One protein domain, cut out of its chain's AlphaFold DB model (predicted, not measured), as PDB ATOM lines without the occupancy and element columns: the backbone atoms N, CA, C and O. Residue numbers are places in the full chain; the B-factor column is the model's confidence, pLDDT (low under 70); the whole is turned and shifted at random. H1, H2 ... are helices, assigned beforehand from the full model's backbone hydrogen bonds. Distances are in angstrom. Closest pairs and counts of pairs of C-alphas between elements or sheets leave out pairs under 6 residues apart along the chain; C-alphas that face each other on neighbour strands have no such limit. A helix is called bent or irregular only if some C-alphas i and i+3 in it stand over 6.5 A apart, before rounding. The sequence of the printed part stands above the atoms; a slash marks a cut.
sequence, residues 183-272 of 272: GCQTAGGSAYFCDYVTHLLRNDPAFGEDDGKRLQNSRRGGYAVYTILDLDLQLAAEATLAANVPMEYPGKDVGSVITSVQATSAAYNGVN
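This is residues 183 to 272 of the 272 residues of the protein "Transgly domain-containing protein" of Cryobacterium sp. TMT1-19 (UniProt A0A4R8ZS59). This is a loose, zigzag arrangement of three helices with a long tail: H1 lies in the middle with a sharply hooked start, H2 is set at a slant across its last residues, and H3 packs on the hooked end with its residues 234 to 238, so that H2 and H3 lie far from each other. After H3 the chain goes on with no named element, turns back beyond that helix and runs the length of the domain as a tail towards the end where H2 lies, with residues 248 to 253 and 263 to 270 sticking out. The printed part has 90 residues, with three named helices in the order H1, H2, H3 and no named strand. The class is all helix, although under half of the printed residues, 44 of 90, are in named elements. The whole is loose, with a radius of gyration of the C-alphas of 16.6 A, and its C-alphas span 48 by 32 by 18 A.

Begin with the longest helix by residues, H1, residues 184 to 203: find C-alpha 184 at (-31.093, 38.175, -18.300), and from there follow it to C-alpha 203 at (-40.682, 51.208, -23.172), 16.9 A away. On the way you meet an irregular stretch, where C-alphas 186 and 189 are 8.8 A apart, and then a kink of 124 degrees near residue 191. Next look at H2, residues 211 to 220, which measures 14.1 A from first to last C-alpha. H3, residues 231 to 244, has 14 residues and measures 20.0 A; find its last C-alpha, that of Asn 244, at (-37.689, 17.143, -29.244). From there residues 245 to 272 run on without a named element.

Start at H1, which touches both other helices. Look first at its last residues: H1 touches H2 with residues 201 to 203 alone, and the closest C-alphas of the two helices are those of Arg 202 and Arg 214, 5.6 A apart. Their lines stand at a steep tilt of 46 degrees, and they run opposite ways. Now go back to residues 189 and 190, with which alone H1 touches H3. The closest C-alphas here are those of Gly 189 and Glu 238, 6.8 A apart, and H3 takes part with residues 234 to 238 alone. H1 and H3 stand at a steep tilt of 61 degrees and run opposite ways, though the line of H1 is a rough one. H2 and H3 follow each other in the chain and are apart. In the backbones of H2 and H3 every O i to N i+4 pair is within hydrogen-bond range, while in H1 it is 10 of 16.

The two C-alphas farthest apart are those of Gly 251 and Asn 272, at 51.7 A; look for both in the stretch after H3. The C-alphas of residues 245 to 272 lie 11 to 30 A from the mean of the C-alphas. Residues 248 to 253 and 263 to 270 stand free; without them the body has 76 residues and spans 45 by 27 by 20 A, with a radius of gyration of 15.2 A. The links from H1 to H2 and from H2 to H3, of 7 and 10 residues, are short. The printed part has no cut, and it ends at the chain's last residue, Asn 272, with its C-alpha at (-49.813, 50.092, -6.757). In the B-factor column you will find a mean pLDDT of the printed part of 82.9; the residues under 70 are 264 to 272.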
ATOM      1  N   GLY A 183     -27.991  40.690 -15.420       83.38
ATOM      2  CA  GLY A 183     -28.646  40.621 -16.724       83.38
ATOM      3  C   GLY A 183     -29.329  39.284 -17.020       83.38
ATOM      4  O   GLY A 183     -29.152  38.297 -16.320       83.38
ATOM      5  N   CYS A 184     -30.146  39.265 -18.071       87.56
ATOM      6  CA  CYS A 184     -31.093  38.175 -18.300       87.56
ATOM      7  C   CYS A 184     -30.450  36.830 -18.640       87.56
ATOM      8  O   CYS A 184     -31.034  35.795 -18.339       87.56
ATOM      9  N   GLN A 185     -29.225  36.824 -19.170       83.75
ATOM     10  CA  GLN A 185     -28.438  35.605 -19.384       83.75
ATOM     11  C   GLN A 185     -28.239  34.756 -18.118       83.75
ATOM     12  O   GLN A 185     -27.999  33.557 -18.221       83.75
ATOM     13  N   THR A 186     -28.337  35.346 -16.926       84.44
ATOM     14  CA  THR A 186     -28.161  34.610 -15.672       84.44
ATOM     15  C   THR A 186     -29.442  33.938 -15.182       84.44
ATOM     16  O   THR A 186     -29.388  33.117 -14.271       84.44
ATOM     17  N   ALA A 187     -30.583  34.222 -15.820       85.56
ATOM     18  CA  ALA A 187     -31.883  33.642 -15.494       85.56
ATOM     19  C   ALA A 187     -32.091  32.228 -16.081       85.56
ATOM     20  O   ALA A 187     -33.216  31.728 -16.103       85.56
ATOM     21  N   GLY A 188     -31.032  31.579 -16.581       85.75
ATOM     22  CA  GLY A 188     -31.121  30.253 -17.191       85.75
ATOM     23  C   GLY A 188     -32.095  30.245 -18.367       85.75
ATOM     24  O   GLY A 188     -32.114  31.177 -19.172       85.75
ATOM     25  N   GLY A 189     -32.942  29.224 -18.470       84.88
ATOM     26  CA  GLY A 189     -33.902  29.156 -19.570       84.88
ATOM     27  C   GLY A 189     -35.032  30.199 -19.511       84.88
ATOM     28  O   GLY A 189     -35.694  30.454 -20.517       84.88
ATOM     29  N   SER A 190     -35.158  30.942 -18.403       89.69
ATOM     30  CA  SER A 190     -36.033  32.120 -18.315       89.69
ATOM     31  C   SER A 190     -35.411  33.395 -18.908       89.69
ATOM     32  O   SER A 190     -36.028  34.461 -18.849       89.69
ATOM     33  N   ALA A 191     -34.208  33.328 -19.495       91.00
ATOM     34  CA  ALA A 191     -33.504  34.488 -20.044       91.00
ATOM     35  C   ALA A 191     -34.333  35.278 -21.071       91.00
ATOM     36  O   ALA A 191     -34.373  36.506 -21.009       91.00
ATOM     37  N   TYR A 192     -35.045  34.591 -21.969       90.44
ATOM     38  CA  TYR A 192     -35.900  35.243 -22.968       90.44
ATOM     39  C   TYR A 192     -37.096  35.962 -22.339       90.44
ATOM     40  O   TYR A 192     -37.449  37.061 -22.762       90.44
ATOM     41  N   PHE A 193     -37.694  35.382 -21.295       92.06
ATOM     42  CA  PHE A 193     -38.774  36.036 -20.563       92.06
ATOM     43  C   PHE A 193     -38.261  37.261 -19.793       92.06
ATOM     44  O   PHE A 193     -38.891  38.316 -19.809       92.06
ATOM     45  N   CYS A 194     -37.084  37.161 -19.170       92.06
ATOM     46  CA  CYS A 194     -36.431  38.306 -18.539       92.06
ATOM     47  C   CYS A 194     -36.149  39.430 -19.547       92.06
ATOM     48  O   CYS A 194     -36.382  40.601 -19.235       92.06
ATOM     49  N   ASP A 195     -35.670  39.101 -20.752       91.50
ATOM     50  CA  ASP A 195     -35.407  40.100 -21.792       91.50
ATOM     51  C   ASP A 195     -36.705  40.771 -22.249       91.50
ATOM     52  O   ASP A 195     -36.780  41.999 -22.302       91.50
ATOM     53  N   TYR A 196     -37.770  39.986 -22.440       91.69
ATOM     54  CA  TYR A 196     -39.108  40.499 -22.729       91.69
ATOM     55  C   TYR A 196     -39.595  41.488 -21.660       91.69
ATOM     56  O   TYR A 196     -39.977  42.613 -21.986       91.69
ATOM     57  N   VAL A 197     -39.518  41.124 -20.375       91.19
ATOM     58  CA  VAL A 197     -39.899  42.011 -19.262       91.19
ATOM     59  C   VAL A 197     -39.020  43.260 -19.230       91.19
ATOM     60  O   VAL A 197     -39.520  44.373 -19.073       91.19
ATOM     61  N   THR A 198     -37.714  43.111 -19.439       88.56
ATOM     62  CA  THR A 198     -36.782  44.243 -19.486       88.56
ATOM     63  C   THR A 198     -37.117  45.194 -20.638       88.56
ATOM     64  O   THR A 198     -37.043  46.414 -20.474       88.56
ATOM     65  N   HIS A 199     -37.514  44.659 -21.793       89.56
ATOM     66  CA  HIS A 199     -37.969  45.446 -22.931       89.56
ATOM     67  C   HIS A 199     -39.281  46.175 -22.622       89.56
ATOM     68  O   HIS A 199     -39.399  47.355 -22.945       89.56
ATOM     69  N   LEU A 200     -40.244  45.526 -21.959       88.81
ATOM     70  CA  LEU A 200     -41.479  46.183 -21.518       88.81
ATOM     71  C   LEU A 200     -41.180  47.368 -20.590       88.81
ATOM     72  O   LEU A 200     -41.602  48.483 -20.875       88.81
ATOM     73  N   LEU A 201     -40.370  47.160 -19.547       85.88
ATOM     74  CA  LEU A 201     -40.039  48.202 -18.565       85.88
ATOM     75  C   LEU A 201     -39.329  49.411 -19.187       85.88
ATOM     76  O   LEU A 201     -39.550  50.547 -18.775       85.88
ATOM     77  N   ARG A 202     -38.466  49.191 -20.185       84.06
ATOM     78  CA  ARG A 202     -37.750  50.281 -20.873       84.06
ATOM     79  C   ARG A 202     -38.649  51.117 -21.781       84.06
ATOM     80  O   ARG A 202     -38.302  52.262 -22.059       84.06
ATOM     81  N   ASN A 203     -39.759  50.551 -22.247       86.94
ATOM     82  CA  ASN A 203     -40.682  51.208 -23.172       86.94
ATOM     83  C   ASN A 203     -41.966  51.701 -22.496       86.94
ATOM     84  O   ASN A 203     -42.737  52.421 -23.125       86.94
ATOM     85  N   ASP A 204     -42.193  51.347 -21.233       87.81
ATOM     86  CA  ASP A 204     -43.364  51.780 -20.484       87.81
ATOM     87  C   ASP A 204     -43.229  53.264 -20.063       87.81
ATOM     88  O   ASP A 204     -42.284  53.629 -19.347       87.81
ATOM     89  N   PRO A 205     -44.160  54.144 -20.489       88.88
ATOM     90  CA  PRO A 205     -44.175  55.556 -20.111       88.88
ATOM     91  C   PRO A 205     -44.213  55.812 -18.598       88.88
ATOM     92  O   PRO A 205     -43.775  56.876 -18.160       88.88
ATOM     93  N   ALA A 206     -44.678  54.855 -17.784       86.81
ATOM     94  CA  ALA A 206     -44.674  54.957 -16.325       86.81
ATOM     95  C   ALA A 206     -43.259  55.155 -15.751       86.81
ATOM     96  O   ALA A 206     -43.091  55.767 -14.697       86.81
ATOM     97  N   PHE A 207     -42.226  54.696 -16.465       84.88
ATOM     98  CA  PHE A 207     -40.834  54.827 -16.040       84.88
ATOM     99  C   PHE A 207     -40.171  56.119 -16.524       84.88
ATOM    100  O   PHE A 207     -39.016  56.365 -16.177       84.88
ATOM    101  N   GLY A 208     -40.853  56.973 -17.289       86.38
ATOM    102  CA  GLY A 208     -40.317  58.266 -17.705       86.38
ATOM    103  C   GLY A 208     -40.896  58.787 -19.014       86.38
ATOM    104  O   GLY A 208     -41.313  58.028 -19.886       86.38
ATOM    105  N   GLU A 209     -40.861  60.111 -19.155       87.00
ATOM    106  CA  GLU A 209     -41.403  60.837 -20.311       87.00
ATOM    107  C   GLU A 209     -40.633  60.523 -21.608       87.00
ATOM    108  O   GLU A 209     -41.236  60.356 -22.668       87.00
ATOM    109  N   ASP A 210     -39.311  60.348 -21.518       89.31
ATOM    110  CA  ASP A 210     -38.422  60.038 -22.642       89.31
ATOM    111  C   ASP A 210     -37.591  58.760 -22.415       89.31
ATOM    112  O   ASP A 210     -37.481  58.254 -21.294       89.31
ATOM    113  N   ASP A 211     -36.989  58.244 -23.492       85.06
ATOM    114  CA  ASP A 211     -36.179  57.015 -23.478       85.06
ATOM    115  C   ASP A 211     -35.001  57.086 -22.498       85.06
ATOM    116  O   ASP A 211     -34.671  56.102 -21.832       85.06
ATOM    117  N   GLY A 212     -34.364  58.255 -22.380       85.50
ATOM    118  CA  GLY A 212     -33.235  58.460 -21.480       85.50
ATOM    119  C   GLY A 212     -33.660  58.349 -20.019       85.50
ATOM    120  O   GLY A 212     -32.988  57.690 -19.217       85.50
ATOM    121  N   LYS A 213     -34.804  58.941 -19.675       85.88
ATOM    122  CA  LYS A 213     -35.370  58.906 -18.327       85.88
ATOM    123  C   LYS A 213     -35.921  57.528 -17.977       85.88
ATOM    124  O   LYS A 213     -35.634  57.046 -16.881       85.88
ATOM    125  N   ARG A 214     -36.583  56.846 -18.922       87.88
ATOM    126  CA  ARG A 214     -36.997  55.437 -18.773       87.88
ATOM    127  C   ARG A 214     -35.806  54.529 -18.497       87.88
ATOM    128  O   ARG A 214     -35.829  53.763 -17.535       87.88
ATOM    129  N   LEU A 215     -34.722  54.659 -19.264       80.69
ATOM    130  CA  LEU A 215     -33.507  53.869 -19.054       80.69
ATOM    131  C   LEU A 215     -32.849  54.160 -17.698       80.69
ATOM    132  O   LEU A 215     -32.405  53.235 -17.013       80.69
ATOM    133  N   GLN A 216     -32.773  55.433 -17.302       82.00
ATOM    134  CA  GLN A 216     -32.207  55.824 -16.013       82.00
ATOM    135  C   GLN A 216     -33.025  55.252 -14.854       82.00
ATOM    136  O   GLN A 216     -32.450  54.632 -13.958       82.00
ATOM    137  N   ASN A 217     -34.343  55.430 -14.890       83.19
ATOM    138  CA  ASN A 217     -35.241  54.954 -13.849       83.19
ATOM    139  C   ASN A 217     -35.244  53.426 -13.798       83.19
ATOM    140  O   ASN A 217     -35.057  52.872 -12.724       83.19
ATOM    141  N   SER A 218     -35.328  52.732 -14.935       78.31
ATOM    142  CA  SER A 218     -35.235  51.265 -14.992       78.31
ATOM    143  C   SER A 218     -33.950  50.729 -14.339       78.31
ATOM    144  O   SER A 218     -33.992  49.725 -13.634       78.31
ATOM    145  N   ARG A 219     -32.808  51.415 -14.507       74.19
ATOM    146  CA  ARG A 219     -31.517  50.982 -13.937       74.19
ATOM    147  C   ARG A 219     -31.273  51.412 -12.491       74.19
ATOM    148  O   ARG A 219     -30.528  50.737 -11.790       74.19
ATOM    149  N   ARG A 220     -31.802  52.562 -12.066       74.94
ATOM    150  CA  ARG A 220     -31.463  53.198 -10.774       74.94
ATOM    151  C   ARG A 220     -32.645  53.347  -9.820       74.94
ATOM    152  O   ARG A 220     -32.444  53.782  -8.694       74.94
ATOM    153  N   GLY A 221     -33.853  53.010 -10.258       75.69
ATOM    154  CA  GLY A 221     -35.083  53.173  -9.486       75.69
ATOM    155  C   GLY A 221     -35.274  52.141  -8.376       75.69
ATOM    156  O   GLY A 221     -36.141  52.331  -7.535       75.69
ATOM    157  N   GLY A 222     -34.462  51.076  -8.343       79.06
ATOM    158  CA  GLY A 222     -34.521  50.065  -7.280       79.06
ATOM    159  C   GLY A 222     -35.817  49.247  -7.274       79.06
ATOM    160  O   GLY A 222     -36.267  48.826  -6.214       79.06
ATOM    161  N   TYR A 223     -36.438  49.055  -8.440       83.25
ATOM    162  CA  TYR A 223     -37.728  48.378  -8.562       83.25
ATOM    163  C   TYR A 223     -37.630  46.873  -8.288       83.25
ATOM    164  O   TYR A 223     -36.751  46.193  -8.816       83.25
ATOM    165  N   ALA A 224     -38.593  46.350  -7.527       85.62
ATOM    166  CA  ALA A 224     -38.878  44.922  -7.461       85.62
ATOM    167  C   ALA A 224     -39.935  44.580  -8.520       85.62
ATOM    168  O   ALA A 224     -41.051  45.097  -8.473       85.62
ATOM    169  N   VAL A 225     -39.572  43.742  -9.493       86.62
ATOM    170  CA  VAL A 225     -40.436  43.400 -10.629       86.62
ATOM    171  C   VAL A 225     -41.110  42.058 -10.367       86.62
ATOM    172  O   VAL A 225     -40.453  41.020 -10.350       86.62
ATOM    173  N   TYR A 226     -42.427  42.085 -10.186       90.25
ATOM    174  CA  TYR A 226     -43.259  40.891 -10.055       90.25
ATOM    175  C   TYR A 226     -43.874  40.567 -11.412       90.25
ATOM    176  O   TYR A 226     -44.400  41.451 -12.085       90.25
ATOM    177  N   THR A 227     -43.778  39.310 -11.834       91.50
ATOM    178  CA  THR A 227     -44.192  38.890 -13.177       91.50
ATOM    179  C   THR A 227     -45.168  37.726 -13.108       91.50
ATOM    180  O   THR A 227     -45.321  37.089 -12.070       91.50
ATOM    181  N   ILE A 228     -45.806  37.443 -14.243       90.56
ATOM    182  CA  ILE A 228     -46.694  36.291 -14.426       90.56
ATOM    183  C   ILE A 228     -45.941  34.998 -14.771       90.56
ATOM    184  O   ILE A 228     -46.568  34.033 -15.201       90.56
ATOM    185  N   LEU A 229     -44.607  34.986 -14.670       91.69
ATOM    186  CA  LEU A 229     -43.814  33.810 -15.005       91.69
ATOM    187  C   LEU A 229     -44.147  32.660 -14.055       91.69
ATOM    188  O   LEU A 229     -43.909  32.748 -12.852       91.69
ATOM    189  N   ASP A 230     -44.641  31.570 -14.627       92.50
ATOM    190  CA  ASP A 230     -44.779  30.293 -13.945       92.50
ATOM    191  C   ASP A 230     -43.511  29.469 -14.203       92.50
ATOM    192  O   ASP A 230     -43.246  29.050 -15.334       92.50
ATOM    193  N   LEU A 231     -42.692  29.287 -13.161       92.00
ATOM    194  CA  LEU A 231     -41.415  28.581 -13.276       92.00
ATOM    195  C   LEU A 231     -41.599  27.090 -13.574       92.00
ATOM    196  O   LEU A 231     -40.777  26.521 -14.289       92.00
ATOM    197  N   ASP A 232     -42.673  26.466 -13.091       93.19
ATOM    198  CA  ASP A 232     -42.926  25.046 -13.336       93.19
ATOM    199  C   ASP A 232     -43.295  24.823 -14.808       93.19
ATOM    200  O   ASP A 232     -42.764  23.922 -15.469       93.19
ATOM    201  N   LEU A 233     -44.146  25.695 -15.361       92.50
ATOM    202  CA  LEU A 233     -44.508  25.662 -16.777       92.50
ATOM    203  C   LEU A 233     -43.311  25.973 -17.682       92.50
ATOM    204  O   LEU A 233     -43.124  25.317 -18.709       92.50
ATOM    205  N   GLN A 234     -42.496  26.956 -17.296       92.56
ATOM    206  CA  GLN A 234     -41.298  27.348 -18.031       92.56
ATOM    207  C   GLN A 234     -40.283  26.196 -18.095       92.56
ATOM    208  O   GLN A 234     -39.809  25.849 -19.177       92.56
ATOM    209  N   LEU A 235     -40.019  25.530 -16.967       92.75
ATOM    210  CA  LEU A 235     -39.124  24.372 -16.916       92.75
ATOM    211  C   LEU A 235     -39.654  23.192 -17.746       92.75
ATOM    212  O   LEU A 235     -38.888  22.542 -18.461       92.75
ATOM    213  N   ALA A 236     -40.963  22.925 -17.704       93.06
ATOM    214  CA  ALA A 236     -41.576  21.873 -18.517       93.06
ATOM    215  C   ALA A 236     -41.467  22.164 -20.026       93.06
ATOM    216  O   ALA A 236     -41.198  21.260 -20.827       93.06
ATOM    217  N   ALA A 237     -41.649  23.427 -20.418       91.25
ATOM    218  CA  ALA A 237     -41.507  23.885 -21.793       91.25
ATOM    219  C   ALA A 237     -40.066  23.710 -22.302       91.25
ATOM    220  O   ALA A 237     -39.855  23.140 -23.374       91.25
ATOM    221  N   GLU A 238     -39.073  24.116 -21.508       90.19
ATOM    222  CA  GLU A 238     -37.648  23.954 -21.824       90.19
ATOM    223  C   GLU A 238     -37.245  22.486 -21.962       90.19
ATOM    224  O   GLU A 238     -36.609  22.109 -22.948       90.19
ATOM    225  N   ALA A 239     -37.667  21.638 -21.021       91.38
ATOM    226  CA  ALA A 239     -37.403  20.203 -21.073       91.38
ATOM    227  C   ALA A 239     -38.015  19.559 -22.328       91.38
ATOM    228  O   ALA A 239     -37.389  18.714 -22.971       91.38
ATOM    229  N   THR A 240     -39.218  19.991 -22.716       91.44
ATOM    230  CA  THR A 240     -39.893  19.510 -23.929       91.44
ATOM    231  C   THR A 240     -39.138  19.924 -25.188       91.44
ATOM    232  O   THR A 240     -38.944  19.096 -26.078       91.44
ATOM    233  N   LEU A 241     -38.680  21.176 -25.270       90.44
ATOM    234  CA  LEU A 241     -37.872  21.642 -26.397       90.44
ATOM    235  C   LEU A 241     -36.559  20.863 -26.496       90.44
ATOM    236  O   LEU A 241     -36.257  20.337 -27.563       90.44
ATOM    237  N   ALA A 242     -35.837  20.708 -25.385       88.62
ATOM    238  CA  ALA A 242     -34.571  19.980 -25.347       88.62
ATOM    239  C   ALA A 242     -34.715  18.499 -25.746       88.62
ATOM    240  O   ALA A 242     -33.812  17.930 -26.355       88.62
ATOM    241  N   ALA A 243     -35.850  17.870 -25.427       91.88
ATOM    242  CA  ALA A 243     -36.117  16.478 -25.784       91.88
ATOM    243  C   ALA A 243     -36.498  16.280 -27.263       91.88
ATOM    244  O   ALA A 243     -36.255  15.208 -27.814       91.88
ATOM    245  N   ASN A 244     -37.120  17.279 -27.898       90.75
ATOM    246  CA  ASN A 244     -37.689  17.143 -29.244       90.75
ATOM    247  C   ASN A 244     -36.885  17.864 -30.332       90.75
ATOM    248  O   ASN A 244     -37.019  17.526 -31.509       90.75
ATOM    249  N   VAL A 245     -36.065  18.849 -29.965       88.38
ATOM    250  CA  VAL A 245     -35.270  19.645 -30.900       88.38
ATOM    251  C   VAL A 245     -33.793  19.484 -30.543       88.38
ATOM    252  O   VAL A 245     -33.381  19.901 -29.461       88.38
ATOM    253  N   PRO A 246     -32.980  18.873 -31.422       85.12
ATOM    254  CA  PRO A 246     -31.559  18.717 -31.157       85.12
ATOM    255  C   PRO A 246     -30.870  20.086 -31.125       85.12
ATOM    256  O   PRO A 246     -31.172  20.956 -31.941       85.12
ATOM    257  N   MET A 247     -29.911  20.246 -30.208       82.06
ATOM    258  CA  MET A 247     -29.107  21.472 -30.072       82.06
ATOM    259  C   MET A 247     -28.293  21.783 -31.332       82.06
ATOM    260  O   MET A 247     -28.045  22.944 -31.639       82.06
ATOM    261  N   GLU A 248     -27.887  20.745 -32.067       85.50
ATOM    262  CA  GLU A 248     -27.137  20.861 -33.311       85.50
ATOM    263  C   GLU A 248     -27.731  19.929 -34.363       85.50
ATOM    264  O   GLU A 248     -28.020  18.760 -34.093       85.50
ATOM    265  N   TYR A 249     -27.885  20.437 -35.585       86.56
ATOM    266  CA  TYR A 249     -28.290  19.637 -36.733       86.56
ATOM    267  C   TYR A 249     -27.251  19.782 -37.852       86.56
ATOM    268  O   TYR A 249     -27.051  20.884 -38.369       86.56
ATOM    269  N   PRO A 250     -26.561  18.702 -38.264       88.69
ATOM    270  CA  PRO A 250     -25.491  18.804 -39.249       88.69
ATOM    271  C   PRO A 250     -25.942  19.476 -40.553       88.69
ATOM    272  O   PRO A 250     -26.869  19.022 -41.227       88.69
ATOM    273  N   GLY A 251     -25.255  20.561 -40.918       87.81
ATOM    274  CA  GLY A 251     -25.464  21.279 -42.174       87.81
ATOM    275  C   GLY A 251     -26.721  22.152 -42.242       87.81
ATOM    276  O   GLY A 251     -27.034  22.625 -43.336       87.81
ATOM    277  N   LYS A 252     -27.448  22.364 -41.132       87.12
ATOM    278  CA  LYS A 252     -28.584  23.299 -41.062       87.12
ATOM    279  C   LYS A 252     -28.703  23.941 -39.681       87.12
ATOM    280  O   LYS A 252     -28.687  23.239 -38.677       87.12
ATOM    281  N   ASP A 253     -28.955  25.243 -39.652       87.94
ATOM    282  CA  ASP A 253     -29.336  25.927 -38.419       87.94
ATOM    283  C   ASP A 253     -30.801  25.610 -38.101       87.94
ATOM    284  O   ASP A 253     -31.698  25.849 -38.917       87.94
ATOM    285  N   VAL A 254     -31.046  25.038 -36.924       85.31
ATOM    286  CA  VAL A 254     -32.390  24.754 -36.412       85.31
ATOM    287  C   VAL A 254     -32.603  25.513 -35.110       85.31
ATOM    288  O   VAL A 254     -31.691  25.663 -34.304       85.31
ATOM    289  N   GLY A 255     -33.819  26.011 -34.912       85.12
ATOM    290  CA  GLY A 255     -34.220  26.730 -33.710       85.12
ATOM    291  C   GLY A 255     -35.628  26.331 -33.301       85.12
ATOM    292  O   GLY A 255     -36.396  25.800 -34.106       85.12
ATOM    293  N   SER A 256     -35.971  26.584 -32.044       84.50
ATOM    294  CA  SER A 256     -37.306  26.321 -31.524       84.50
ATOM    295  C   SER A 256     -37.793  27.479 -30.673       84.50
ATOM    296  O   SER A 256     -37.006  28.194 -30.056       84.50
ATOM    297  N   VAL A 257     -39.104  27.687 -30.695       87.88
ATOM    298  CA  VAL A 257     -39.777  28.719 -29.915       87.88
ATOM    299  C   VAL A 257     -41.018  28.083 -29.321       87.88
ATOM    300  O   VAL A 257     -41.790  27.435 -30.027       87.88
ATOM    301  N   ILE A 258     -41.218  28.294 -28.027       87.94
ATOM    302  CA  ILE A 258     -42.453  27.953 -27.334       87.94
ATOM    303  C   ILE A 258     -42.957  29.205 -26.632       87.94
ATOM    304  O   ILE A 258     -42.192  29.934 -26.005       87.94
ATOM    305  N   THR A 259     -44.245  29.483 -26.784       89.12
ATOM    306  CA  THR A 259     -44.912  30.574 -26.074       89.12
ATOM    307  C   THR A 259     -46.160  30.007 -25.427       89.12
ATOM    308  O   THR A 259     -46.908  29.254 -26.051       89.12
ATOM    309  N   SER A 260     -46.357  30.331 -24.157       87.25
ATOM    310  CA  SER A 260     -47.562  29.993 -23.418       87.25
ATOM    311  C   SER A 260     -48.174  31.284 -22.893       87.25
ATOM    312  O   SER A 260     -47.473  32.201 -22.469       87.25
ATOM    313  N   VAL A 261     -49.495  31.385 -22.996       87.88
ATOM    314  CA  VAL A 261     -50.263  32.524 -22.493       87.88
ATOM    315  C   VAL A 261     -51.478  31.991 -21.758       87.88
ATOM    316  O   VAL A 261     -52.100  31.014 -22.181       87.88
ATOM    317  N   GLN A 262     -51.830  32.627 -20.647       83.75
ATOM    318  CA  GLN A 262     -53.035  32.269 -19.917       83.75
ATOM    319  C   GLN A 262     -54.264  32.756 -20.697       83.75
ATOM    320  O   GLN A 262     -54.445  33.952 -20.917       83.75
ATOM    321  N   ALA A 263     -55.138  31.828 -21.097       80.44
ATOM    322  CA  ALA A 263     -56.288  32.119 -21.959       80.44
ATOM    323  C   ALA A 263     -57.317  33.093 -21.344       80.44
ATOM    324  O   ALA A 263     -58.125  33.667 -22.070       80.44
ATOM    325  N   THR A 264     -57.303  33.287 -20.021       67.88
ATOM    326  CA  THR A 264     -58.283  34.108 -19.293       67.88
ATOM    327  C   THR A 264     -57.727  35.413 -18.717       67.88
ATOM    328  O   THR A 264     -58.473  36.138 -18.063       67.88
ATOM    329  N   SER A 265     -56.460  35.768 -18.948       55.03
ATOM    330  CA  SER A 265     -55.878  36.987 -18.375       55.03
ATOM    331  C   SER A 265     -55.861  38.151 -19.370       55.03
ATOM    332  O   SER A 265     -54.817  38.553 -19.876       55.03
ATOM    333  N   ALA A 266     -57.017  38.785 -19.550       47.06
ATOM    334  CA  ALA A 266     -57.071  40.242 -19.699       47.06
ATOM    335  C   ALA A 266     -57.005  40.898 -18.298       47.06
ATOM    336  O   ALA A 266     -57.838  41.727 -17.938       47.06
ATOM    337  N   ALA A 267     -56.076  40.444 -17.450       43.31
ATOM    338  CA  ALA A 267     -56.054  40.768 -16.031       43.31
ATOM    339  C   ALA A 267     -55.089  41.926 -15.747       43.31
ATOM    340  O   ALA A 267     -53.886  41.741 -15.625       43.31
ATOM    341  N   TYR A 268     -55.691  43.108 -15.626       41.22
ATOM    342  CA  TYR A 268     -55.321  44.172 -14.694       41.22
ATOM    343  C   TYR A 268     -53.885  44.710 -14.760       41.22
ATOM    344  O   TYR A 268     -53.009  44.387 -13.964       41.22
ATOM    345  N   ASN A 269     -53.720  45.681 -15.656       37.62
ATOM    346  CA  ASN A 269     -52.712  46.727 -15.550       37.62
ATOM    347  C   ASN A 269     -53.095  47.639 -14.365       37.62
ATOM    348  O   ASN A 269     -53.829  48.613 -14.519       37.62
ATOM    349  N   GLY A 270     -52.697  47.250 -13.157       36.91
ATOM    350  CA  GLY A 270     -52.943  47.989 -11.924       36.91
ATOM    351  C   GLY A 270     -51.683  47.986 -11.076       36.91
ATOM    352  O   GLY A 270     -51.495  47.100 -10.250       36.91
ATOM    353  N   VAL A 271     -50.813  48.959 -11.327       36.56
ATOM    354  CA  VAL A 271     -49.662  49.273 -10.477       36.56
ATOM    355  C   VAL A 271     -50.199  49.904  -9.186       36.56
ATOM    356  O   VAL A 271     -50.959  50.870  -9.264       36.56
ATOM    357  N   ASN A 272     -49.835  49.352  -8.026       31.72
ATOM    358  CA  ASN A 272     -49.813  50.092  -6.757       31.72
ATOM    359  C   ASN A 272     -48.403  50.634  -6.541       31.72
ATOM    360  O   ASN A 272     -47.454  49.859  -6.802       31.72
TER     361      ASN A 272